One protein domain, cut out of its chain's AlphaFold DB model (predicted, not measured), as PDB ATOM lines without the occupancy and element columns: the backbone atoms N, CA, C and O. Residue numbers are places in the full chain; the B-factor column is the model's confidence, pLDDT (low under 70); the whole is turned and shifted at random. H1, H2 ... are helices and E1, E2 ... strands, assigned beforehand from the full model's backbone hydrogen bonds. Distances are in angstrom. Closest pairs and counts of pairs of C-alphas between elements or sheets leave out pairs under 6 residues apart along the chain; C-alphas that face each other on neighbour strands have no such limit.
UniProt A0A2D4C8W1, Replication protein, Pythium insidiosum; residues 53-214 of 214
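Overview. This is residues 53 to 214 of the 214 residues of the protein "Replication protein" of Pythium insidiosum (UniProt A0A2D4C8W1). A twisted wall of five parallel strands stands in the middle, with H1 and H6 over one face and H8 packed on H1, while H2 to H5 gather on the far side of the wall, H3 and H4 only grazing it. A small hairpin, E4 and E5, lies beyond H3, and most of H7 sticks out with residues 184 to 190 and 192 to 197. The 162 printed residues hold eight named helices and seven named strands, in the order E1 H1 E2 E3 H2 H3 E4 E5 E6 H4 H5 E7 H6 H7 H8; the large sheet runs E2 E3 E6 E1 E7, and E4 and E5 are antiparallel. The class is mixed, helices and strands; the whole is compact, with a radius of gyration of the C-alphas of 16.9 A and spans of 52 by 36 by 31 A.

Arrangement. Begin at E6, residues 136 to 141, an inner strand. On one side is E3, 93 to 96, with N 94 and O 136 at 2.8 A, then edge strand E2, 73 to 75, with N 74 and O 93 at 2.8 A. On the other side is E1, 53 to 55, with N 54 and O 139 at 2.8 A, then edge strand E7, 166 to 170, with N 53 and O 167 at 2.8 A. The sheet is only just strongly twisted, its C-alphas up to 4.1 A off the best plane. H1, 62 to 69, and H6, 171 to 177, are on the same face, two layers of sheet and helices, at heights over the sheet of 6.8 A and 6.3 A. E1, H1, E2 and E6, H4, 145 to 149, H5, 155 to 163, E7 are split strand-helix-strand units, their parallel strands not neighbours; both crossovers are right-handed. H8, 201 to 212, touches H1 with residues 201 to 205 alone, closest at the C-alphas of Ile 69 and Pro 201, 4.7 A. H5 touches H4, closest at the C-alphas of Thr 149 and Ala 155, 5.3 A. H5 only just touches H3, 109 to 115, with 3 pairs of C-alphas within 8 A, the closest those of Lys 113 and Leu 162, 7.0 A. H2, 101 to 107, meets H3 only through their link. In the hairpin E4, 121 to 123, and E5, 131 to 133, N 123 and O 131 are 2.7 A apart. H7, 185 to 194, is apart from H8. In each helix, every O i to N i+4 pair is within hydrogen-bond range.

Along the chain. Find C-alpha 53 at (-9.638, -17.951, -8.712), where E1 begins. E6 runs 16.5 A from C-alpha 136 at (-4.097, -27.260, -11.641). H8 runs 16.8 A to C-alpha 212 at (-16.527, -27.899, -5.865).

Size, cuts and confidence. The C-alphas of Thr 153 and Glu 194 are farthest apart, 54.8 A. The printed part has no cut; E2 to E3 is the long link, 17 residues. Residues 195 to 197 have pLDDT under 70.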
ATOM      1  N   TRP A  53      -9.817 -19.394  -8.659       97.69
ATOM      2  CA  TRP A  53      -9.638 -17.951  -8.712       97.69
ATOM      3  C   TRP A  53     -10.004 -17.342  -7.361       97.69
ATOM      4  O   TRP A  53     -11.178 -17.118  -7.053       97.69
ATOM      5  N   LEU A  54      -8.983 -17.086  -6.542       97.31
ATOM      6  CA  LEU A  54      -9.132 -16.532  -5.205       97.31
ATOM      7  C   LEU A  54      -8.992 -15.008  -5.249       97.31
ATOM      8  O   LEU A  54      -7.884 -14.476  -5.367       97.31
ATOM      9  N   HIS A  55     -10.114 -14.301  -5.123       97.00
ATOM     10  CA  HIS A  55     -10.141 -12.835  -5.156       97.00
ATOM     11  C   HIS A  55     -10.516 -12.215  -3.801       97.00
ATOM     12  O   HIS A  55     -11.023 -12.894  -2.910       97.00
ATOM     13  N   GLY A  56     -10.238 -10.927  -3.603       94.25
ATOM     14  CA  GLY A  56     -10.555 -10.210  -2.356       94.25
ATOM     15  C   GLY A  56      -9.562  -9.093  -2.070       94.25
ATOM     16  O   GLY A  56      -8.627  -8.894  -2.842       94.25
ATOM     17  N   TYR A  57      -9.696  -8.385  -0.955       90.75
ATOM     18  CA  TYR A  57      -8.816  -7.251  -0.665       90.75
ATOM     19  C   TYR A  57      -7.373  -7.674  -0.346       90.75
ATOM     20  O   TYR A  57      -7.076  -8.821   0.024       90.75
ATOM     21  N   ALA A  58      -6.442  -6.731  -0.495       88.94
ATOM     22  CA  ALA A  58      -5.081  -6.899  -0.004       88.94
ATOM     23  C   ALA A  58      -5.102  -7.121   1.520       88.94
ATOM     24  O   ALA A  58      -5.917  -6.547   2.236       88.94
ATOM     25  N   GLY A  59      -4.217  -7.983   2.024       84.25
ATOM     26  CA  GLY A  59      -4.159  -8.308   3.456       84.25
ATOM     27  C   GLY A  59      -5.129  -9.401   3.929       84.25
ATOM     28  O   GLY A  59      -4.981  -9.873   5.051       84.25
ATOM     29  N   GLU A  60      -6.033  -9.908   3.080       87.69
ATOM     30  CA  GLU A  60      -6.885 -11.071   3.409       87.69
ATOM     31  C   GLU A  60      -6.122 -12.409   3.467       87.69
ATOM     32  O   GLU A  60      -6.714 -13.448   3.740       87.69
ATOM     33  N   GLY A  61      -4.812 -12.420   3.198       88.88
ATOM     34  CA  GLY A  61      -3.976 -13.622   3.288       88.88
ATOM     35  C   GLY A  61      -4.225 -14.663   2.194       88.88
ATOM     36  O   GLY A  61      -3.900 -15.826   2.396       88.88
ATOM     37  N   LYS A  62      -4.771 -14.262   1.036       93.62
ATOM     38  CA  LYS A  62      -5.071 -15.142  -0.113       93.62
ATOM     39  C   LYS A  62      -3.873 -15.999  -0.534       93.62
ATOM     40  O   LYS A  62      -3.962 -17.221  -0.581       93.62
ATOM     41  N   THR A  63      -2.734 -15.354  -0.773       91.94
ATOM     42  CA  THR A  63      -1.486 -16.017  -1.169       91.94
ATOM     43  C   THR A  63      -0.978 -16.956  -0.082       91.94
ATOM     44  O   THR A  63      -0.649 -18.105  -0.361       91.94
ATOM     45  N   SER A  64      -0.967 -16.507   1.175       90.88
ATOM     46  CA  SER A  64      -0.528 -17.335   2.303       90.88
ATOM     47  C   SER A  64      -1.432 -18.549   2.525       90.88
ATOM     48  O   SER A  64      -0.937 -19.613   2.879       90.88
ATOM     49  N   LEU A  65      -2.738 -18.400   2.292       92.50
ATOM     50  CA  LEU A  65      -3.711 -19.482   2.386       92.50
ATOM     51  C   LEU A  65      -3.448 -20.552   1.325       92.50
ATOM     52  O   LEU A  65      -3.339 -21.726   1.667       92.50
ATOM     53  N   LEU A  66      -3.295 -20.158   0.057       94.19
ATOM     54  CA  LEU A  66      -2.998 -21.119  -1.008       94.19
ATOM     55  C   LEU A  66      -1.620 -21.758  -0.834       94.19
ATOM     56  O   LEU A  66      -1.503 -22.958  -1.035       94.19
ATOM     57  N   ALA A  67      -0.604 -21.013  -0.392       92.19
ATOM     58  CA  ALA A  67       0.714 -21.579  -0.095       92.19
ATOM     59  C   ALA A  67       0.676 -22.595   1.062       92.19
ATOM     60  O   ALA A  67       1.439 -23.557   1.067       92.19
ATOM     61  N   PHE A  68      -0.215 -22.399   2.038       90.75
ATOM     62  CA  PHE A  68      -0.421 -23.343   3.134       90.75
ATOM     63  C   PHE A  68      -1.126 -24.629   2.671       90.75
ATOM     64  O   PHE A  68      -0.717 -25.719   3.060       90.75
ATOM     65  N   ILE A  69      -2.154 -24.510   1.824       92.50
ATOM     66  CA  ILE A  69      -2.930 -25.656   1.311       92.50
ATOM     67  C   ILE A  69      -2.164 -26.413   0.213       92.50
ATOM     68  O   ILE A  69      -2.269 -27.632   0.100       92.50
ATOM     69  N   TYR A  70      -1.378 -25.697  -0.592       93.25
ATOM     70  CA  TYR A  70      -0.645 -26.213  -1.746       93.25
ATOM     71  C   TYR A  70       0.855 -25.892  -1.620       93.25
ATOM     72  O   TYR A  70       1.383 -25.073  -2.377       93.25
ATOM     73  N   PRO A  71       1.575 -26.537  -0.684       91.69
ATOM     74  CA  PRO A  71       2.973 -26.209  -0.388       91.69
ATOM     75  C   PRO A  71       3.930 -26.465  -1.562       91.69
ATOM     76  O   PRO A  71       4.947 -25.789  -1.683       91.69
ATOM     77  N   ASN A  72       3.583 -27.394  -2.458       91.56
ATOM     78  CA  ASN A  72       4.362 -27.730  -3.654       91.56
ATOM     79  C   ASN A  72       3.874 -26.981  -4.913       91.56
ATOM     80  O   ASN A  72       4.055 -27.460  -6.034       91.56
ATOM     81  N   ALA A  73       3.193 -25.842  -4.760       92.75
ATOM     82  CA  ALA A  73       2.786 -25.021  -5.895       92.75
ATOM     83  C   ALA A  73       3.984 -24.258  -6.486       92.75
ATOM     84  O   ALA A  73       4.741 -23.596  -5.777       92.75
ATOM     85  N   TYR A  74       4.131 -24.301  -7.808       94.69
ATOM     86  CA  TYR A  74       5.095 -23.484  -8.531       94.69
ATOM     87  C   TYR A  74       4.601 -22.042  -8.634       94.69
ATOM     88  O   TYR A  74       3.580 -21.774  -9.272       94.69
ATOM     89  N   LYS A  75       5.350 -21.098  -8.064       94.94
ATOM     90  CA  LYS A  75       5.071 -19.665  -8.199       94.94
ATOM     91  C   LYS A  75       5.543 -19.160  -9.563       94.94
ATOM     92  O   LYS A  75       6.740 -18.972  -9.789       94.94
ATOM     93  N   LYS A  76       4.600 -18.907 -10.474       93.75
ATOM     94  CA  LYS A  76       4.904 -18.380 -11.807       93.75
ATOM     95  C   LYS A  76       5.215 -16.891 -11.722       93.75
ATOM     96  O   LYS A  76       4.424 -16.097 -11.224       93.75
ATOM     97  N   ASN A  77       6.342 -16.497 -12.302       92.25
ATOM     98  CA  ASN A  77       6.646 -15.088 -12.506       92.25
ATOM     99  C   ASN A  77       5.769 -14.514 -13.634       92.25
ATOM    100  O   ASN A  77       5.907 -14.934 -14.782       92.25
ATOM    101  N   LEU A  78       4.896 -13.553 -13.326       92.88
ATOM    102  CA  LEU A  78       3.967 -12.958 -14.296       92.88
ATOM    103  C   LEU A  78       4.611 -11.907 -15.215       92.88
ATOM    104  O   LEU A  78       4.002 -11.461 -16.182       92.88
ATOM    105  N   SER A  79       5.875 -11.545 -14.969       88.94
ATOM    106  CA  SER A  79       6.609 -10.594 -15.812       88.94
ATOM    107  C   SER A  79       7.051 -11.166 -17.161       88.94
ATOM    108  O   SER A  79       7.464 -10.399 -18.031       88.94
ATOM    109  N   ASN A  80       7.001 -12.491 -17.337       88.94
ATOM    110  CA  ASN A  80       7.467 -13.180 -18.536       88.94
ATOM    111  C   ASN A  80       6.636 -14.441 -18.838       88.94
ATOM    112  O   ASN A  80       5.912 -14.952 -17.986       88.94
ATOM    113  N   ARG A  81       6.797 -14.995 -20.043       85.88
ATOM    114  CA  ARG A  81       6.094 -16.213 -20.486       85.88
ATOM    115  C   ARG A  81       6.795 -17.538 -20.138       85.88
ATOM    116  O   ARG A  81       6.221 -18.590 -20.382       85.88
ATOM    117  N   PHE A  82       8.025 -17.496 -19.624       89.88
ATOM    118  CA  PHE A  82       8.860 -18.680 -19.391       89.88
ATOM    119  C   PHE A  82       8.601 -19.302 -18.018       89.88
ATOM    120  O   PHE A  82       8.265 -18.618 -17.054       89.88
ATOM    121  N   PHE A  83       8.784 -20.609 -17.909       91.38
ATOM    122  CA  PHE A  83       8.514 -21.387 -16.699       91.38
ATOM    123  C   PHE A  83       9.819 -21.772 -16.004       91.38
ATOM    124  O   PHE A  83      10.090 -22.946 -15.760       91.38
ATOM    125  N   ASP A  84      10.671 -20.784 -15.741       88.31
ATOM    126  CA  ASP A  84      11.996 -21.013 -15.169       88.31
ATOM    127  C   ASP A  84      11.901 -21.773 -13.840       88.31
ATOM    128  O   ASP A  84      11.117 -21.407 -12.965       88.31
ATOM    129  N   LEU A  85      12.706 -22.830 -13.690       87.56
ATOM    130  CA  LEU A  85      12.718 -23.731 -12.525       87.56
ATOM    131  C   LEU A  85      11.439 -24.559 -12.319       87.56
ATOM    132  O   LEU A  85      11.328 -25.252 -11.310       87.56
ATOM    133  N   TYR A  86      10.495 -24.533 -13.261       90.06
ATOM    134  CA  TYR A  86       9.362 -25.446 -13.217       90.06
ATOM    135  C   TYR A  86       9.834 -26.895 -13.384       90.06
ATOM    136  O   TYR A  86      10.622 -27.222 -14.277       90.06
ATOM    137  N   ASP A  87       9.309 -27.767 -12.534       85.44
ATOM    138  CA  ASP A  87       9.574 -29.204 -12.546       85.44
ATOM    139  C   ASP A  87       8.263 -29.948 -12.315       85.44
ATOM    140  O   ASP A  87       7.658 -29.811 -11.253       85.44
ATOM    141  N   ASP A  88       7.850 -30.725 -13.315       81.94
ATOM    142  CA  ASP A  88       6.600 -31.489 -13.334       81.94
ATOM    143  C   ASP A  88       6.575 -32.621 -12.292       81.94
ATOM    144  O   ASP A  88       5.506 -33.095 -11.920       81.94
ATOM    145  N   LYS A  89       7.749 -33.053 -11.804       81.75
ATOM    146  CA  LYS A  89       7.871 -34.112 -10.788       81.75
ATOM    147  C   LYS A  89       7.682 -33.600  -9.364       81.75
ATOM    148  O   LYS A  89       7.310 -34.366  -8.482       81.75
ATOM    149  N   VAL A  90       7.997 -32.326  -9.134       84.81
ATOM    150  CA  VAL A  90       7.954 -31.701  -7.804       84.81
ATOM    151  C   VAL A  90       6.699 -30.852  -7.658       84.81
ATOM    152  O   VAL A  90       6.026 -30.897  -6.628       84.81
ATOM    153  N   HIS A  91       6.378 -30.068  -8.686       89.69
ATOM    154  CA  HIS A  91       5.319 -29.083  -8.604       89.69
ATOM    155  C   HIS A  91       3.974 -29.675  -8.995       89.69
ATOM    156  O   HIS A  91       3.762 -30.130 -10.118       89.69
ATOM    157  N   THR A  92       3.033 -29.600  -8.063       87.31
ATOM    158  CA  THR A  92       1.688 -30.166  -8.236       87.31
ATOM    159  C   THR A  92       0.705 -29.159  -8.831       87.31
ATOM    160  O   THR A  92      -0.205 -29.536  -9.565       87.31
ATOM    161  N   HIS A  93       0.899 -27.873  -8.531       91.69
ATOM    162  CA  HIS A  93       0.006 -26.776  -8.907       91.69
ATOM    163  C   HIS A  93       0.809 -25.608  -9.479       91.69
ATOM    164  O   HIS A  93       1.990 -25.449  -9.172       91.69
ATOM    165  N   MET A  94       0.160 -24.756 -10.269       93.56
ATOM    166  CA  MET A  94       0.721 -23.501 -10.757       93.56
ATOM    167  C   MET A  94       0.038 -22.322 -10.076       93.56
ATOM    168  O   MET A  94      -1.164 -22.146 -10.225       93.56
ATOM    169  N   LEU A  95       0.802 -21.504  -9.358       96.19
ATOM    170  CA  LEU A  95       0.314 -20.315  -8.668       96.19
ATOM    171  C   LEU A  95       0.631 -19.055  -9.484       96.19
ATOM    172  O   LEU A  95       1.798 -18.698  -9.663       96.19
ATOM    173  N   LEU A  96      -0.419 -18.385  -9.958       96.62
ATOM    174  CA  LEU A  96      -0.383 -17.039 -10.524       96.62
ATOM    175  C   LEU A  96      -0.695 -16.054  -9.392       96.62
ATOM    176  O   LEU A  96      -1.857 -15.777  -9.090       96.62
ATOM    177  N   GLU A  97       0.354 -15.612  -8.707       95.12
ATOM    178  CA  GLU A  97       0.234 -14.736  -7.544       95.12
ATOM    179  C   GLU A  97       0.059 -13.275  -7.955       95.12
ATOM    180  O   GLU A  97       0.805 -12.791  -8.803       95.12
ATOM    181  N   ASP A  98      -0.888 -12.590  -7.312       94.56
ATOM    182  CA  ASP A  98      -1.181 -11.165  -7.502       94.56
ATOM    183  C   ASP A  98      -1.407 -10.798  -8.977       94.56
ATOM    184  O   ASP A  98      -0.851  -9.842  -9.510       94.56
ATOM    185  N   LEU A  99      -2.256 -11.578  -9.648       95.38
ATOM    186  CA  LEU A  99      -2.652 -11.322 -11.027       95.38
ATOM    187  C   LEU A  99      -3.501 -10.045 -11.109       95.38
ATOM    188  O   LEU A  99      -4.575  -9.967 -10.510       95.38
ATOM    189  N   ASP A 100      -3.048  -9.067 -11.883       94.06
ATOM    190  CA  ASP A 100      -3.692  -7.767 -12.064       94.06
ATOM    191  C   ASP A 100      -3.846  -7.403 -13.553       94.06
ATOM    192  O   ASP A 100      -3.604  -8.219 -14.449       94.06
ATOM    193  N   HIS A 101      -4.290  -6.173 -13.826       92.25
ATOM    194  CA  HIS A 101      -4.469  -5.679 -15.190       92.25
ATOM    195  C   HIS A 101      -3.146  -5.643 -15.975       92.25
ATOM    196  O   HIS A 101      -3.134  -6.018 -17.147       92.25
ATOM    197  N   GLU A 102      -2.030  -5.266 -15.337       92.50
ATOM    198  CA  GLU A 102      -0.718  -5.183 -15.992       92.50
ATOM    199  C   GLU A 102      -0.219  -6.573 -16.415       92.50
ATOM    200  O   GLU A 102       0.252  -6.777 -17.540       92.50
ATOM    201  N   ALA A 103      -0.361  -7.567 -15.536       92.69
ATOM    202  CA  ALA A 103      -0.006  -8.947 -15.839       92.69
ATOM    203  C   ALA A 103      -0.867  -9.524 -16.975       92.69
ATOM    204  O   ALA A 103      -0.355 -10.244 -17.838       92.69
ATOM    205  N   ILE A 104      -2.161  -9.192 -17.005       91.25
ATOM    206  CA  ILE A 104      -3.084  -9.606 -18.068       91.25
ATOM    207  C   ILE A 104      -2.736  -8.958 -19.408       91.25
ATOM    208  O   ILE A 104      -2.759  -9.650 -20.427       91.25
ATOM    209  N   GLU A 105      -2.398  -7.670 -19.427       89.62
ATOM    210  CA  GLU A 105      -1.967  -6.967 -20.640       89.62
ATOM    211  C   GLU A 105      -0.671  -7.575 -21.194       89.62
ATOM    212  O   GLU A 105      -0.545  -7.821 -22.395       89.62
ATOM    213  N   ARG A 106       0.269  -7.905 -20.304       90.56
ATOM    214  CA  ARG A 106       1.578  -8.451 -20.675       90.56
ATOM    215  C   ARG A 106       1.526  -9.897 -21.170       90.56
ATOM    216  O   ARG A 106       2.197 -10.238 -22.143       90.56
ATOM    217  N   LEU A 107       0.804 -10.770 -20.467       90.44
ATOM    218  CA  LEU A 107       0.743 -12.205 -20.782       90.44
ATOM    219  C   LEU A 107      -0.372 -12.535 -21.779       90.44
ATOM    220  O   LEU A 107      -0.267 -13.503 -22.535       90.44
ATOM    221  N   GLY A 108      -1.439 -11.739 -21.778       89.69
ATOM    222  CA  GLY A 108      -2.665 -11.983 -22.522       89.69
ATOM    223  C   GLY A 108      -3.559 -13.044 -21.872       89.69
ATOM    224  O   GLY A 108      -3.104 -14.042 -21.313       89.69
ATOM    225  N   ILE A 109      -4.876 -12.900 -22.031       89.62
ATOM    226  CA  ILE A 109      -5.858 -13.865 -21.498       89.62
ATOM    227  C   ILE A 109      -5.665 -15.272 -22.085       89.62
ATOM    228  O   ILE A 109      -5.910 -16.282 -21.420       89.62
ATOM    229  N   ASN A 110      -5.202 -15.363 -23.334       90.31
ATOM    230  CA  ASN A 110      -4.932 -16.651 -23.973       90.31
ATOM    231  C   ASN A 110      -3.850 -17.456 -23.246       90.31
ATOM    232  O   ASN A 110      -3.932 -18.684 -23.254       90.31
ATOM    233  N   PHE A 111      -2.897 -16.803 -22.575       91.88
ATOM    234  CA  PHE A 111      -1.913 -17.496 -21.747       91.88
ATOM    235  C   PHE A 111      -2.604 -18.263 -20.612       91.88
ATOM    236  O   PHE A 111      -2.438 -19.475 -20.501       91.88
ATOM    237  N   ILE A 112      -3.485 -17.601 -19.858       92.81
ATOM    238  CA  ILE A 112      -4.239 -18.222 -18.755       92.81
ATOM    239  C   ILE A 112      -5.134 -19.353 -19.266       92.81
ATOM    240  O   ILE A 112      -5.167 -20.437 -18.685       92.81
ATOM    241  N   LYS A 113      -5.829 -19.136 -20.390       91.50
ATOM    242  CA  LYS A 113      -6.668 -20.172 -21.014       91.50
ATOM    243  C   LYS A 113      -5.869 -21.416 -21.403       91.50
ATOM    244  O   LYS A 113      -6.417 -22.507 -21.291       91.50
ATOM    245  N   THR A 114      -4.628 -21.234 -21.861       91.38
ATOM    246  CA  THR A 114      -3.724 -22.323 -22.261       91.38
ATOM    247  C   THR A 114      -3.235 -23.102 -21.044       91.38
ATOM    248  O   THR A 114      -3.221 -24.323 -21.082       91.38
ATOM    249  N   LEU A 115      -2.918 -22.423 -19.933       91.62
ATOM    250  CA  LEU A 115      -2.538 -23.093 -18.680       91.62
ATOM    251  C   LEU A 115      -3.634 -24.015 -18.128       91.62
ATOM    252  O   LEU A 115      -3.331 -24.988 -17.447       91.62
ATOM    253  N   CYS A 116      -4.897 -23.707 -18.421       89.81
ATOM    254  CA  CYS A 116      -6.055 -24.488 -17.986       89.81
ATOM    255  C   CYS A 116      -6.489 -25.552 -19.010       89.81
ATOM    256  O   CYS A 116      -7.618 -26.032 -18.938       89.81
ATOM    257  N   ASP A 117      -5.673 -25.852 -20.024       85.12
ATOM    258  CA  ASP A 117      -6.008 -26.891 -20.997       85.12
ATOM    259  C   ASP A 117      -5.803 -28.283 -20.379       85.12
ATOM    260  O   ASP A 117      -4.706 -28.637 -19.939       85.12
ATOM    261  N   GLU A 118      -6.857 -29.098 -20.378       75.94
ATOM    262  CA  GLU A 118      -6.828 -30.482 -19.892       75.94
ATOM    263  C   GLU A 118      -5.870 -31.357 -20.709       75.94
ATOM    264  O   GLU A 118      -5.300 -32.325 -20.195       75.94
ATOM    265  N   ALA A 119      -5.648 -31.004 -21.981       75.88
ATOM    266  CA  ALA A 119      -4.673 -31.673 -22.829       75.88
ATOM    267  C   ALA A 119      -3.217 -31.358 -22.436       75.88
ATOM    268  O   ALA A 119      -2.308 -31.988 -22.992       75.88
ATOM    269  N   GLY A 120      -3.000 -30.439 -21.494       81.12
ATOM    270  CA  GLY A 120      -1.701 -29.923 -21.086       81.12
ATOM    271  C   GLY A 120      -1.248 -28.731 -21.927       81.12
ATOM    272  O   GLY A 120      -1.770 -28.458 -23.007       81.12
ATOM    273  N   PHE A 121      -0.228 -28.036 -21.439       86.12
ATOM    274  CA  PHE A 121       0.355 -26.852 -22.057       86.12
ATOM    275  C   PHE A 121       1.865 -26.981 -22.207       86.12
ATOM    276  O   PHE A 121       2.537 -27.761 -21.527       86.12
ATOM    277  N   ALA A 122       2.401 -26.204 -23.142       85.38
ATOM    278  CA  ALA A 122       3.821 -26.184 -23.430       85.38
ATOM    279  C   ALA A 122       4.564 -25.348 -22.370       85.38
ATOM    280  O   ALA A 122       4.308 -24.153 -22.207       85.38
ATOM    281  N   VAL A 123       5.491 -25.979 -21.660       87.19
ATOM    282  CA  VAL A 123       6.379 -25.376 -20.667       87.19
ATOM    283  C   VAL A 123       7.670 -24.973 -21.370       87.19
ATOM    284  O   VAL A 123       8.570 -25.789 -21.581       87.19
ATOM    285  N   ASP A 124       7.753 -23.696 -21.733       85.81
ATOM    286  CA  ASP A 124       8.953 -23.085 -22.304       85.81
ATOM    287  C   ASP A 124       9.906 -22.671 -21.166       85.81
ATOM    288  O   ASP A 124       9.609 -21.753 -20.396       85.81
ATOM    289  N   GLN A 125      11.027 -23.378 -21.020       85.50
ATOM    290  CA  GLN A 125      12.069 -23.090 -20.030       85.50
ATOM    291  C   GLN A 125      13.296 -22.510 -20.720       85.50
ATOM    292  O   GLN A 125      13.764 -23.036 -21.733       85.50
ATOM    293  N   LYS A 126      13.874 -21.454 -20.142       81.88
ATOM    294  CA  LYS A 126      15.057 -20.835 -20.730       81.88
ATOM    295  C   LYS A 126      16.202 -21.851 -20.798       81.88
ATOM    296  O   LYS A 126      16.555 -22.474 -19.799       81.88
ATOM    297  N   TYR A 127      16.783 -22.001 -21.989       76.06
ATOM    298  CA  TYR A 127      17.887 -22.928 -22.275       76.06
ATOM    299  C   TYR A 127      17.565 -24.423 -22.102       76.06
ATOM    300  O   TYR A 127      18.491 -25.234 -22.094       76.06
ATOM    301  N   LYS A 128      16.284 -24.801 -22.006       75.94
ATOM    302  CA  LYS A 128      15.848 -26.202 -21.993       75.94
ATOM    303  C   LYS A 128      14.865 -26.485 -23.119       75.94
ATOM    304  O   LYS A 128      14.226 -25.581 -23.655       75.94
ATOM    305  N   SER A 129      14.733 -27.756 -23.482       72.56
ATOM    306  CA  SER A 129      13.700 -28.175 -24.429       72.56
ATOM    307  C   SER A 129      12.295 -27.933 -23.870       72.56
ATOM    308  O   SER A 129      12.026 -28.258 -22.714       72.56
ATOM    309  N   CYS A 130      11.395 -27.427 -24.715       72.75
ATOM    310  CA  CYS A 130       9.985 -27.267 -24.381       72.75
ATOM    311  C   CYS A 130       9.350 -28.628 -24.043       72.75
ATOM    312  O   CYS A 130       9.410 -29.563 -24.849       72.75
ATOM    313  N   GLY A 131       8.770 -28.734 -22.847       73.44
ATOM    314  CA  GLY A 131       8.033 -29.910 -22.382       73.44
ATOM    315  C   GLY A 131       6.525 -29.679 -22.439       73.44
ATOM    316  O   GLY A 131       6.084 -28.537 -22.460       73.44
ATOM    317  N   LEU A 132       5.721 -30.741 -22.455       79.56
ATOM    318  CA  LEU A 132       4.284 -30.631 -22.188       79.56
ATOM    319  C   LEU A 132       4.049 -30.991 -20.723       79.56
ATOM    320  O   LEU A 132       4.567 -32.005 -20.267       79.56
ATOM    321  N   SER A 133       3.269 -30.187 -20.013       83.56
ATOM    322  CA  SER A 133       2.866 -30.444 -18.628       83.56
ATOM    323  C   SER A 133       1.369 -30.192 -18.469       83.56
ATOM    324  O   SER A 133       0.756 -29.510 -19.293       83.56
ATOM    325  N   ARG A 134       0.767 -30.755 -17.423       83.88
ATOM    326  CA  ARG A 134      -0.619 -30.504 -17.028       83.88
ATOM    327  C   ARG A 134      -0.650 -30.187 -15.538       83.88
ATOM    328  O   ARG A 134      -0.240 -31.009 -14.735       83.88
ATOM    329  N   THR A 135      -1.177 -29.031 -15.150       86.50
ATOM    330  CA  THR A 135      -1.267 -28.647 -13.732       86.50
ATOM    331  C   THR A 135      -2.580 -27.968 -13.414       86.50
ATOM    332  O   THR A 135      -3.093 -27.202 -14.228       86.50
ATOM    333  N   THR A 136      -3.053 -28.130 -12.181       91.31
ATOM    334  CA  THR A 136      -4.097 -27.260 -11.641       91.31
ATOM    335  C   THR A 136      -3.542 -25.850 -11.439       91.31
ATOM    336  O   THR A 136      -2.430 -25.662 -10.945       91.31
ATOM    337  N   VAL A 137      -4.328 -24.851 -11.827       94.75
ATOM    338  CA  VAL A 137      -3.951 -23.431 -11.806       94.75
ATOM    339  C   VAL A 137      -4.667 -22.750 -10.651       94.75
ATOM    340  O   VAL A 137      -5.885 -22.839 -10.515       94.75
ATOM    341  N   LEU A 138      -3.892 -22.058  -9.835       97.12
ATOM    342  CA  LEU A 138      -4.314 -21.303  -8.675       97.12
ATOM    343  C   LEU A 138      -4.017 -19.832  -8.954       97.12
ATOM    344  O   LEU A 138      -2.884 -19.479  -9.264       97.12
ATOM    345  N   VAL A 139      -5.020 -18.974  -8.854       97.38
ATOM    346  CA  VAL A 139      -4.882 -17.532  -9.066       97.38
ATOM    347  C   VAL A 139      -5.178 -16.821  -7.761       97.38
ATOM    348  O   VAL A 139      -6.203 -17.091  -7.130       97.38
ATOM    349  N   THR A 140      -4.315 -15.885  -7.373       97.38
ATOM    350  CA  THR A 140      -4.664 -14.859  -6.386       97.38
ATOM    351  C   THR A 140      -4.750 -13.511  -7.075       97.38
ATOM    352  O   THR A 140      -3.905 -13.165  -7.896       97.38
ATOM    353  N   SER A 141      -5.791 -12.744  -6.768       96.81
ATOM    354  CA  SER A 141      -5.970 -11.411  -7.338       96.81
ATOM    355  C   SER A 141      -6.715 -10.493  -6.374       96.81
ATOM    356  O   SER A 141      -7.499 -10.948  -5.539       96.81
ATOM    357  N   ASN A 142      -6.486  -9.185  -6.477       96.50
ATOM    358  CA  ASN A 142      -7.369  -8.199  -5.850       96.50
ATOM    359  C   ASN A 142      -8.623  -7.920  -6.688       96.50
ATOM    360  O   ASN A 142      -9.567  -7.317  -6.187       96.50
ATOM    361  N   HIS A 143      -8.638  -8.403  -7.928       95.44
ATOM    362  CA  HIS A 143      -9.676  -8.174  -8.912       95.44
ATOM    363  C   HIS A 143     -10.458  -9.459  -9.199       95.44
ATOM    364  O   HIS A 143      -9.956 -10.591  -9.147       95.44
ATOM    365  N   THR A 144     -11.727  -9.275  -9.520       95.44
ATOM    366  CA  THR A 144     -12.557 -10.303 -10.137       95.44
ATOM    367  C   THR A 144     -12.135 -10.516 -11.590       95.44
ATOM    368  O   THR A 144     -11.525  -9.655 -12.225       95.44
ATOM    369  N   ILE A 145     -12.508 -11.661 -12.159       95.00
ATOM    370  CA  ILE A 145     -12.277 -11.936 -13.585       95.00
ATOM    371  C   ILE A 145     -12.915 -10.872 -14.462       95.00
ATOM    372  O   ILE A 145     -12.296 -10.402 -15.411       95.00
ATOM    373  N   ARG A 146     -14.146 -10.477 -14.133       93.56
ATOM    374  CA  ARG A 146     -14.871  -9.470 -14.895       93.56
ATOM    375  C   ARG A 146     -14.063  -8.182 -14.995       93.56
ATOM    376  O   ARG A 146     -13.829  -7.721 -16.106       93.56
ATOM    377  N   GLU A 147     -13.573  -7.670 -13.866       93.62
ATOM    378  CA  GLU A 147     -12.720  -6.475 -13.818       93.62
ATOM    379  C   GLU A 147     -11.482  -6.629 -14.710       93.62
ATOM    380  O   GLU A 147     -11.235  -5.766 -15.541       93.62
ATOM    381  N   LEU A 148     -10.771  -7.760 -14.644       92.00
ATOM    382  CA  LEU A 148      -9.567  -7.975 -15.460       92.00
ATOM    383  C   LEU A 148      -9.827  -8.177 -16.963       92.00
ATOM    384  O   LEU A 148      -8.908  -8.040 -17.770       92.00
ATOM    385  N   THR A 149     -11.047  -8.545 -17.357       89.25
ATOM    386  CA  THR A 149     -11.396  -8.821 -18.765       89.25
ATOM    387  C   THR A 149     -12.141  -7.685 -19.464       89.25
ATOM    388  O   THR A 149     -12.263  -7.717 -20.687       89.25
ATOM    389  N   LEU A 150     -12.612  -6.689 -18.708       85.50
ATOM    390  CA  LEU A 150     -13.534  -5.641 -19.159       85.50
ATOM    391  C   LEU A 150     -12.999  -4.826 -20.346       85.50
ATOM    392  O   LEU A 150     -13.748  -4.543 -21.279       85.50
ATOM    393  N   ASP A 151     -11.702  -4.522 -20.342       78.50
ATOM    394  CA  ASP A 151     -11.060  -3.664 -21.347       78.50
ATOM    395  C   ASP A 151     -10.583  -4.428 -22.596       78.50
ATOM    396  O   ASP A 151      -9.972  -3.855 -23.501       78.50
ATOM    397  N   GLN A 152     -10.844  -5.738 -22.680       75.00
ATOM    398  CA  GLN A 152     -10.360  -6.561 -23.788       75.00
ATOM    399  C   GLN A 152     -11.340  -6.612 -24.962       75.00
ATOM    400  O   GLN A 152     -12.560  -6.708 -24.808       75.00
ATOM    401  N   THR A 153     -10.802  -6.653 -26.183       78.25
ATOM    402  CA  THR A 153     -11.606  -6.970 -27.369       78.25
ATOM    403  C   THR A 153     -12.206  -8.369 -27.218       78.25
ATOM    404  O   THR A 153     -11.484  -9.351 -27.061       78.25
ATOM    405  N   GLY A 154     -13.537  -8.470 -27.250       83.25
ATOM    406  CA  GLY A 154     -14.230  -9.727 -26.957       83.25
ATOM    407  C   GLY A 154     -14.311 -10.062 -25.462       83.25
ATOM    408  O   GLY A 154     -14.409 -11.242 -25.124       83.25
ATOM    409  N   ALA A 155     -14.299  -9.048 -24.583       84.12
ATOM    410  CA  ALA A 155     -14.401  -9.157 -23.124       84.12
ATOM    411  C   ALA A 155     -15.399 -10.227 -22.657       84.12
ATOM    412  O   ALA A 155     -15.022 -11.124 -21.916       84.12
ATOM    413  N   ALA A 156     -16.633 -10.221 -23.173       88.19
ATOM    414  CA  ALA A 156     -17.656 -11.199 -22.793       88.19
ATOM    415  C   ALA A 156     -17.250 -12.659 -23.088       88.19
ATOM    416  O   ALA A 156     -17.524 -13.562 -22.299       88.19
ATOM    417  N   GLN A 157     -16.571 -12.910 -24.211       89.62
ATOM    418  CA  GLN A 157     -16.097 -14.250 -24.564       89.62
ATOM    419  C   GLN A 157     -14.906 -14.665 -23.694       89.62
ATOM    420  O   GLN A 157     -14.790 -15.834 -23.315       89.62
ATOM    421  N   ALA A 158     -14.019 -13.719 -23.382       89.38
ATOM    422  CA  ALA A 158     -12.885 -13.933 -22.496       89.38
ATOM    423  C   ALA A 158     -13.340 -14.219 -21.054       89.38
ATOM    424  O   ALA A 158     -12.920 -15.220 -20.471       89.38
ATOM    425  N   GLU A 159     -14.258 -13.404 -20.536       93.44
ATOM    426  CA  GLU A 159     -14.911 -13.571 -19.239       93.44
ATOM    427  C   GLU A 159     -15.584 -14.943 -19.160       93.44
ATOM    428  O   GLU A 159     -15.220 -15.750 -18.309       93.44
ATOM    429  N   ALA A 160     -16.472 -15.278 -20.104       93.19
ATOM    430  CA  ALA A 160     -17.151 -16.576 -20.131       93.19
ATOM    431  C   ALA A 160     -16.169 -17.760 -20.208       93.19
ATOM    432  O   ALA A 160     -16.395 -18.816 -19.610       93.19
ATOM    433  N   ALA A 161     -15.057 -17.602 -20.934       92.25
ATOM    434  CA  ALA A 161     -14.028 -18.628 -21.025       92.25
ATOM    435  C   ALA A 161     -13.302 -18.847 -19.691       92.25
ATOM    436  O   ALA A 161     -13.035 -19.999 -19.345       92.25
ATOM    437  N   LEU A 162     -12.971 -17.794 -18.951       94.12
ATOM    438  CA  LEU A 162     -12.330 -17.947 -17.647       94.12
ATOM    439  C   LEU A 162     -13.342 -18.390 -16.580       94.12
ATOM    440  O   LEU A 162     -13.033 -19.274 -15.783       94.12
ATOM    441  N   LEU A 163     -14.575 -17.876 -16.630       94.44
ATOM    442  CA  LEU A 163     -15.635 -18.231 -15.690       94.44
ATOM    443  C   LEU A 163     -15.917 -19.738 -15.665       94.44
ATOM    444  O   LEU A 163     -16.079 -20.298 -14.588       94.44
ATOM    445  N   ARG A 164     -15.901 -20.408 -16.824       92.94
ATOM    446  CA  ARG A 164     -16.104 -21.868 -16.910       92.94
ATOM    447  C   ARG A 164     -14.893 -22.722 -16.520       92.94
ATOM    448  O   ARG A 164     -15.035 -23.932 -16.425       92.94
ATOM    449  N   ARG A 165     -13.697 -22.131 -16.405       93.00
ATOM    450  CA  ARG A 165     -12.443 -22.856 -16.114       93.00
ATOM    451  C   ARG A 165     -12.098 -22.859 -14.636       93.00
ATOM    452  O   ARG A 165     -11.471 -23.802 -14.177       93.00
ATOM    453  N   PHE A 166     -12.472 -21.802 -13.923       95.81
ATOM    454  CA  PHE A 166     -12.102 -21.605 -12.531       95.81
ATOM    455  C   PHE A 166     -13.310 -21.697 -11.607       95.81
ATOM    456  O   PHE A 166     -14.428 -21.326 -11.959       95.81
ATOM    457  N   TRP A 167     -13.051 -22.131 -10.383       96.25
ATOM    458  CA  TRP A 167     -13.903 -21.886  -9.240       96.25
ATOM    459  C   TRP A 167     -13.581 -20.513  -8.649       96.25
ATOM    460  O   TRP A 167     -12.471 -20.280  -8.167       96.25
ATOM    461  N   HIS A 168     -14.547 -19.599  -8.695       95.00
ATOM    462  CA  HIS A 168     -14.382 -18.229  -8.201       95.00
ATOM    463  C   HIS A 168     -14.874 -18.149  -6.772       95.00
ATOM    464  O   HIS A 168     -16.048 -18.403  -6.494       95.00
ATOM    465  N   ILE A 169     -13.981 -17.782  -5.865       96.12
ATOM    466  CA  ILE A 169     -14.308 -17.668  -4.450       96.12
ATOM    467  C   ILE A 169     -13.517 -16.523  -3.826       96.12
ATOM    468  O   ILE A 169     -12.389 -16.226  -4.221       96.12
ATOM    469  N   THR A 170     -14.112 -15.859  -2.839       95.62
ATOM    470  CA  THR A 170     -13.405 -14.824  -2.083       95.62
ATOM    471  C   THR A 170     -12.468 -15.442  -1.049       95.62
ATOM    472  O   THR A 170     -12.762 -16.506  -0.495       95.62
ATOM    473  N   GLY A 171     -11.380 -14.741  -0.716       93.25
ATOM    474  CA  GLY A 171     -10.467 -15.113   0.373       93.25
ATOM    475  C   GLY A 171     -11.210 -15.444   1.667       93.25
ATOM    476  O   GLY A 171     -11.032 -16.518   2.247       93.25
ATOM    477  N   ALA A 172     -12.121 -14.557   2.069       92.12
ATOM    478  CA  ALA A 172     -12.952 -14.738   3.255       92.12
ATOM    479  C   ALA A 172     -13.873 -15.972   3.189       92.12
ATOM    480  O   ALA A 172     -14.048 -16.657   4.197       92.12
ATOM    481  N   ASN A 173     -14.478 -16.272   2.035       94.00
ATOM    482  CA  ASN A 173     -15.369 -17.429   1.909       94.00
ATOM    483  C   ASN A 173     -14.598 -18.746   1.902       94.00
ATOM    484  O   ASN A 173     -15.040 -19.694   2.548       94.00
ATOM    485  N   LEU A 174     -13.431 -18.791   1.253       94.50
ATOM    486  CA  LEU A 174     -12.575 -19.974   1.295       94.50
ATOM    487  C   LEU A 174     -12.083 -20.241   2.724       94.50
ATOM    488  O   LEU A 174     -12.140 -21.371   3.193       94.50
ATOM    489  N   GLN A 175     -11.689 -19.200   3.463       92.19
ATOM    490  CA  GLN A 175     -11.344 -19.323   4.884       92.19
ATOM    491  C   GLN A 175     -12.493 -19.911   5.709       92.19
ATOM    492  O   GLN A 175     -12.286 -20.871   6.447       92.19
ATOM    493  N   ARG A 176     -13.717 -19.386   5.543       91.88
ATOM    494  CA  ARG A 176     -14.910 -19.905   6.236       91.88
ATOM    495  C   ARG A 176     -15.190 -21.364   5.891       91.88
ATOM    496  O   ARG A 176     -15.439 -22.144   6.803       91.88
ATOM    497  N   LEU A 177     -15.120 -21.724   4.608       92.75
ATOM    498  CA  LEU A 177     -15.324 -23.098   4.141       92.75
ATOM    499  C   LEU A 177     -14.339 -24.069   4.800       92.75
ATOM    500  O   LEU A 177     -14.722 -25.156   5.220       92.75
ATOM    501  N   LEU A 178     -13.075 -23.661   4.913       91.06
ATOM    502  CA  LEU A 178     -12.013 -24.489   5.484       91.06
ATOM    503  C   LEU A 178     -11.958 -24.434   7.018       91.06
ATOM    504  O   LEU A 178     -11.120 -25.103   7.620       91.06
ATOM    505  N   GLY A 179     -12.813 -23.633   7.663       88.12
ATOM    506  CA  GLY A 179     -12.735 -23.381   9.104       88.12
ATOM    507  C   GLY A 179     -11.438 -22.676   9.520       88.12
ATOM    508  O   GLY A 179     -11.015 -22.773  10.670       88.12
ATOM    509  N   LEU A 180     -10.786 -21.981   8.586       86.81
ATOM    510  CA  LEU A 180      -9.533 -21.271   8.801       86.81
ATOM    511  C   LEU A 180      -9.802 -19.806   9.140       86.81
ATOM    512  O   LEU A 180     -10.709 -19.167   8.609       86.81
ATOM    513  N   LYS A 181      -8.975 -19.248  10.022       81.31
ATOM    514  CA  LYS A 181      -9.004 -17.826  10.360       81.31
ATOM    515  C   LYS A 181      -7.583 -17.305  10.475       81.31
ATOM    516  O   LYS A 181      -6.747 -17.924  11.130       81.31
ATOM    517  N   LEU A 182      -7.324 -16.140   9.886       74.75
ATOM    518  CA  LEU A 182      -6.074 -15.428  10.125       74.75
ATOM    519  C   LEU A 182      -5.986 -15.029  11.600       74.75
ATOM    520  O   LEU A 182      -6.876 -14.372  12.147       74.75
ATOM    521  N   LYS A 183      -4.901 -15.454  12.244       78.44
ATOM    522  CA  LYS A 183      -4.597 -15.182  13.647       78.44
ATOM    523  C   LYS A 183      -3.282 -14.402  13.745       78.44
ATOM    524  O   LYS A 183      -2.385 -14.624  12.929       78.44
ATOM    525  N   PRO A 184      -3.122 -13.503  14.730       77.62
ATOM    526  CA  PRO A 184      -1.838 -12.866  14.999       77.62
ATOM    527  C   PRO A 184      -0.738 -13.896  15.290       77.62
ATOM    528  O   PRO A 184      -0.994 -14.948  15.876       77.62
ATOM    529  N   LYS A 185       0.517 -13.567  14.953       74.50
ATOM    530  CA  LYS A 185       1.674 -14.470  15.113       74.50
ATOM    531  C   LYS A 185       1.821 -15.034  16.534       74.50
ATOM    532  O   LYS A 185       2.141 -16.210  16.685       74.50
ATOM    533  N   TRP A 186       1.574 -14.219  17.563       79.94
ATOM    534  CA  TRP A 186       1.655 -14.642  18.967       79.94
ATOM    535  C   TRP A 186       0.590 -15.693  19.318       79.94
ATOM    536  O   TRP A 186       0.882 -16.650  20.028       79.94
ATOM    537  N   GLU A 187      -0.622 -15.552  18.777       76.56
ATOM    538  CA  GLU A 187      -1.729 -16.478  19.020       76.56
ATOM    539  C   GLU A 187      -1.481 -17.796  18.285       76.56
ATOM    540  O   GLU A 187      -1.681 -18.857  18.860       76.56
ATOM    541  N   ILE A 188      -0.926 -17.744  17.067       75.00
ATOM    542  CA  ILE A 188      -0.468 -18.938  16.340       75.00
ATOM    543  C   ILE A 188       0.588 -19.699  17.152       75.00
ATOM    544  O   ILE A 188       0.507 -20.918  17.273       75.00
ATOM    545  N   MET A 189       1.585 -19.003  17.713       77.25
ATOM    546  CA  MET A 189       2.623 -19.635  18.541       77.25
ATOM    547  C   MET A 189       2.044 -20.279  19.802       77.25
ATOM    548  O   MET A 189       2.478 -21.364  20.183       77.25
ATOM    549  N   ARG A 190       1.050 -19.634  20.423       81.50
ATOM    550  CA  ARG A 190       0.341 -20.176  21.582       81.50
ATOM    551  C   ARG A 190      -0.484 -21.413  21.211       81.50
ATOM    552  O   ARG A 190      -0.316 -22.449  21.836       81.50
ATOM    553  N   LEU A 191      -1.280 -21.344  20.144       75.62
ATOM    554  CA  LEU A 191      -2.125 -22.447  19.665       75.62
ATOM    555  C   LEU A 191      -1.305 -23.670  19.240       75.62
ATOM    556  O   LEU A 191      -1.666 -24.794  19.573       75.62
ATOM    557  N   LYS A 192      -0.149 -23.460  18.595       74.31
ATOM    558  CA  LYS A 192       0.807 -24.540  18.296       74.31
ATOM    559  C   LYS A 192       1.306 -25.261  19.551       74.31
ATOM    560  O   LYS A 192       1.689 -26.421  19.462       74.31
ATOM    561  N   LYS A 193       1.333 -24.573  20.695       79.50
ATOM    562  CA  LYS A 193       1.732 -25.126  21.994       79.50
ATOM    563  C   LYS A 193       0.554 -25.768  22.741       79.50
ATOM    564  O   LYS A 193       0.771 -26.720  23.478       79.50
ATOM    565  N   GLU A 194      -0.659 -25.240  22.562       78.94
ATOM    566  CA  GLU A 194      -1.893 -25.657  23.253       78.94
ATOM    567  C   GLU A 194      -2.623 -26.828  22.567       78.94
ATOM    568  O   GLU A 194      -3.381 -27.526  23.231       78.94
ATOM    569  N   GLY A 195      -2.324 -27.121  21.296       58.09
ATOM    570  CA  GLY A 195      -2.465 -28.479  20.763       58.09
ATOM    571  C   GLY A 195      -3.742 -28.821  19.997       58.09
ATOM    572  O   GLY A 195      -4.012 -30.006  19.853       58.09
ATOM    573  N   GLU A 196      -4.492 -27.862  19.448       63.53
ATOM    574  CA  GLU A 196      -5.420 -28.199  18.354       63.53
ATOM    575  C   GLU A 196      -4.628 -28.250  17.036       63.53
ATOM    576  O   GLU A 196      -4.183 -27.201  16.549       63.53
ATOM    577  N   PRO A 197      -4.364 -29.444  16.472       68.94
ATOM    578  CA  PRO A 197      -3.593 -29.547  15.247       68.94
ATOM    579  C   PRO A 197      -4.415 -28.998  14.080       68.94
ATOM    580  O   PRO A 197      -5.584 -29.339  13.898       68.94
ATOM    581  N   LEU A 198      -3.790 -28.152  13.261       77.25
ATOM    582  CA  LEU A 198      -4.329 -27.847  11.940       77.25
ATOM    583  C   LEU A 198      -4.397 -29.148  11.134       77.25
ATOM    584  O   LEU A 198      -3.512 -29.998  11.268       77.25
ATOM    585  N   LYS A 199      -5.420 -29.273  10.286       84.00
ATOM    586  CA  LYS A 199      -5.502 -30.377   9.326       84.00
ATOM    587  C   LYS A 199      -4.272 -30.371   8.421       84.00
ATOM    588  O   LYS A 199      -3.628 -29.328   8.236       84.00
ATOM    589  N   ASN A 200      -3.931 -31.526   7.869       87.69
ATOM    590  CA  ASN A 200      -2.861 -31.579   6.882       87.69
ATOM    591  C   ASN A 200      -3.310 -30.903   5.561       87.69
ATOM    592  O   ASN A 200      -4.509 -30.696   5.334       87.69
ATOM    593  N   PRO A 201      -2.368 -30.489   4.694       88.50
ATOM    594  CA  PRO A 201      -2.704 -29.886   3.405       88.50
ATOM    595  C   PRO A 201      -3.647 -30.750   2.556       88.50
ATOM    596  O   PRO A 201      -4.563 -30.219   1.931       88.50
ATOM    597  N   GLU A 202      -3.473 -32.070   2.567       90.12
ATOM    598  CA  GLU A 202      -4.257 -33.026   1.781       90.12
ATOM    599  C   GLU A 202      -5.742 -33.049   2.184       90.12
ATOM    600  O   GLU A 202      -6.619 -33.077   1.324       90.12
ATOM    601  N   GLU A 203      -6.044 -32.960   3.480       90.31
ATOM    602  CA  GLU A 203      -7.403 -32.872   4.019       90.31
ATOM    603  C   GLU A 203      -8.088 -31.572   3.588       90.31
ATOM    604  O   GLU A 203      -9.267 -31.577   3.234       90.31
ATOM    605  N   TYR A 204      -7.362 -30.448   3.574       92.06
ATOM    606  CA  TYR A 204      -7.908 -29.192   3.051       92.06
ATOM    607  C   TYR A 204      -8.161 -29.263   1.543       92.06
ATOM    608  O   TYR A 204      -9.162 -28.724   1.069       92.06
ATOM    609  N   GLN A 205      -7.286 -29.936   0.790       91.19
ATOM    610  CA  GLN A 205      -7.492 -30.170  -0.640       91.19
ATOM    611  C   GLN A 205      -8.733 -31.038  -0.890       91.19
ATOM    612  O   GLN A 205      -9.515 -30.719  -1.784       91.19
ATOM    613  N   GLU A 206      -8.969 -32.069  -0.073       91.06
ATOM    614  CA  GLU A 206     -10.194 -32.876  -0.146       91.06
ATOM    615  C   GLU A 206     -11.444 -32.036   0.112       91.06
ATOM    616  O   GLU A 206     -12.367 -32.048  -0.697       91.06
ATOM    617  N   MET A 207     -11.446 -31.216   1.168       91.88
ATOM    618  CA  MET A 207     -12.569 -30.315   1.459       91.88
ATOM    619  C   MET A 207     -12.880 -29.369   0.290       91.88
ATOM    620  O   MET A 207     -14.045 -29.071   0.024       91.88
ATOM    621  N   ILE A 208     -11.847 -28.890  -0.414       92.25
ATOM    622  CA  ILE A 208     -12.003 -28.066  -1.620       92.25
ATOM    623  C   ILE A 208     -12.641 -28.871  -2.754       92.25
ATOM    624  O   ILE A 208     -13.573 -28.379  -3.393       92.25
ATOM    625  N   ARG A 209     -12.170 -30.100  -2.999       90.50
ATOM    626  CA  ARG A 209     -12.740 -30.986  -4.023       90.50
ATOM    627  C   ARG A 209     -14.207 -31.280  -3.741       90.50
ATOM    628  O   ARG A 209     -15.044 -31.062  -4.611       90.50
ATOM    629  N   GLU A 210     -14.529 -31.693  -2.521       91.31
ATOM    630  CA  GLU A 210     -15.906 -31.963  -2.108       91.31
ATOM    631  C   GLU A 210     -16.801 -30.729  -2.227       91.31
ATOM    632  O   GLU A 210     -17.975 -30.850  -2.557       91.31
ATOM    633  N   ALA A 211     -16.289 -29.531  -1.941       91.00
ATOM    634  CA  ALA A 211     -17.073 -28.307  -2.077       91.00
ATOM    635  C   ALA A 211     -17.341 -27.929  -3.539       91.00
ATOM    636  O   ALA A 211     -18.382 -27.340  -3.821       91.00
ATOM    637  N   TYR A 212     -16.416 -28.244  -4.449       90.12
ATOM    638  CA  TYR A 212     -16.527 -27.899  -5.865       90.12
ATOM    639  C   TYR A 212     -17.319 -28.923  -6.688       90.12
ATOM    640  O   TYR A 212     -18.081 -28.525  -7.564       90.12
ATOM    641  N   TYR A 213     -17.135 -30.222  -6.430       85.75
ATOM    642  CA  TYR A 213     -17.733 -31.310  -7.220       85.75
ATOM    643  C   TYR A 213     -19.102 -31.799  -6.705       85.75
ATOM    644  O   TYR A 213     -19.621 -32.783  -7.232       85.75
ATOM    645  N   LYS A 214     -19.668 -31.148  -5.683       70.38
ATOM    646  CA  LYS A 214     -21.052 -31.370  -5.223       70.38
ATOM    647  C   LYS A 214     -22.073 -30.899  -6.252       70.38
ATOM    648  O   LYS A 214     -23.083 -31.618  -6.407       70.38
TER     649      LYS A 214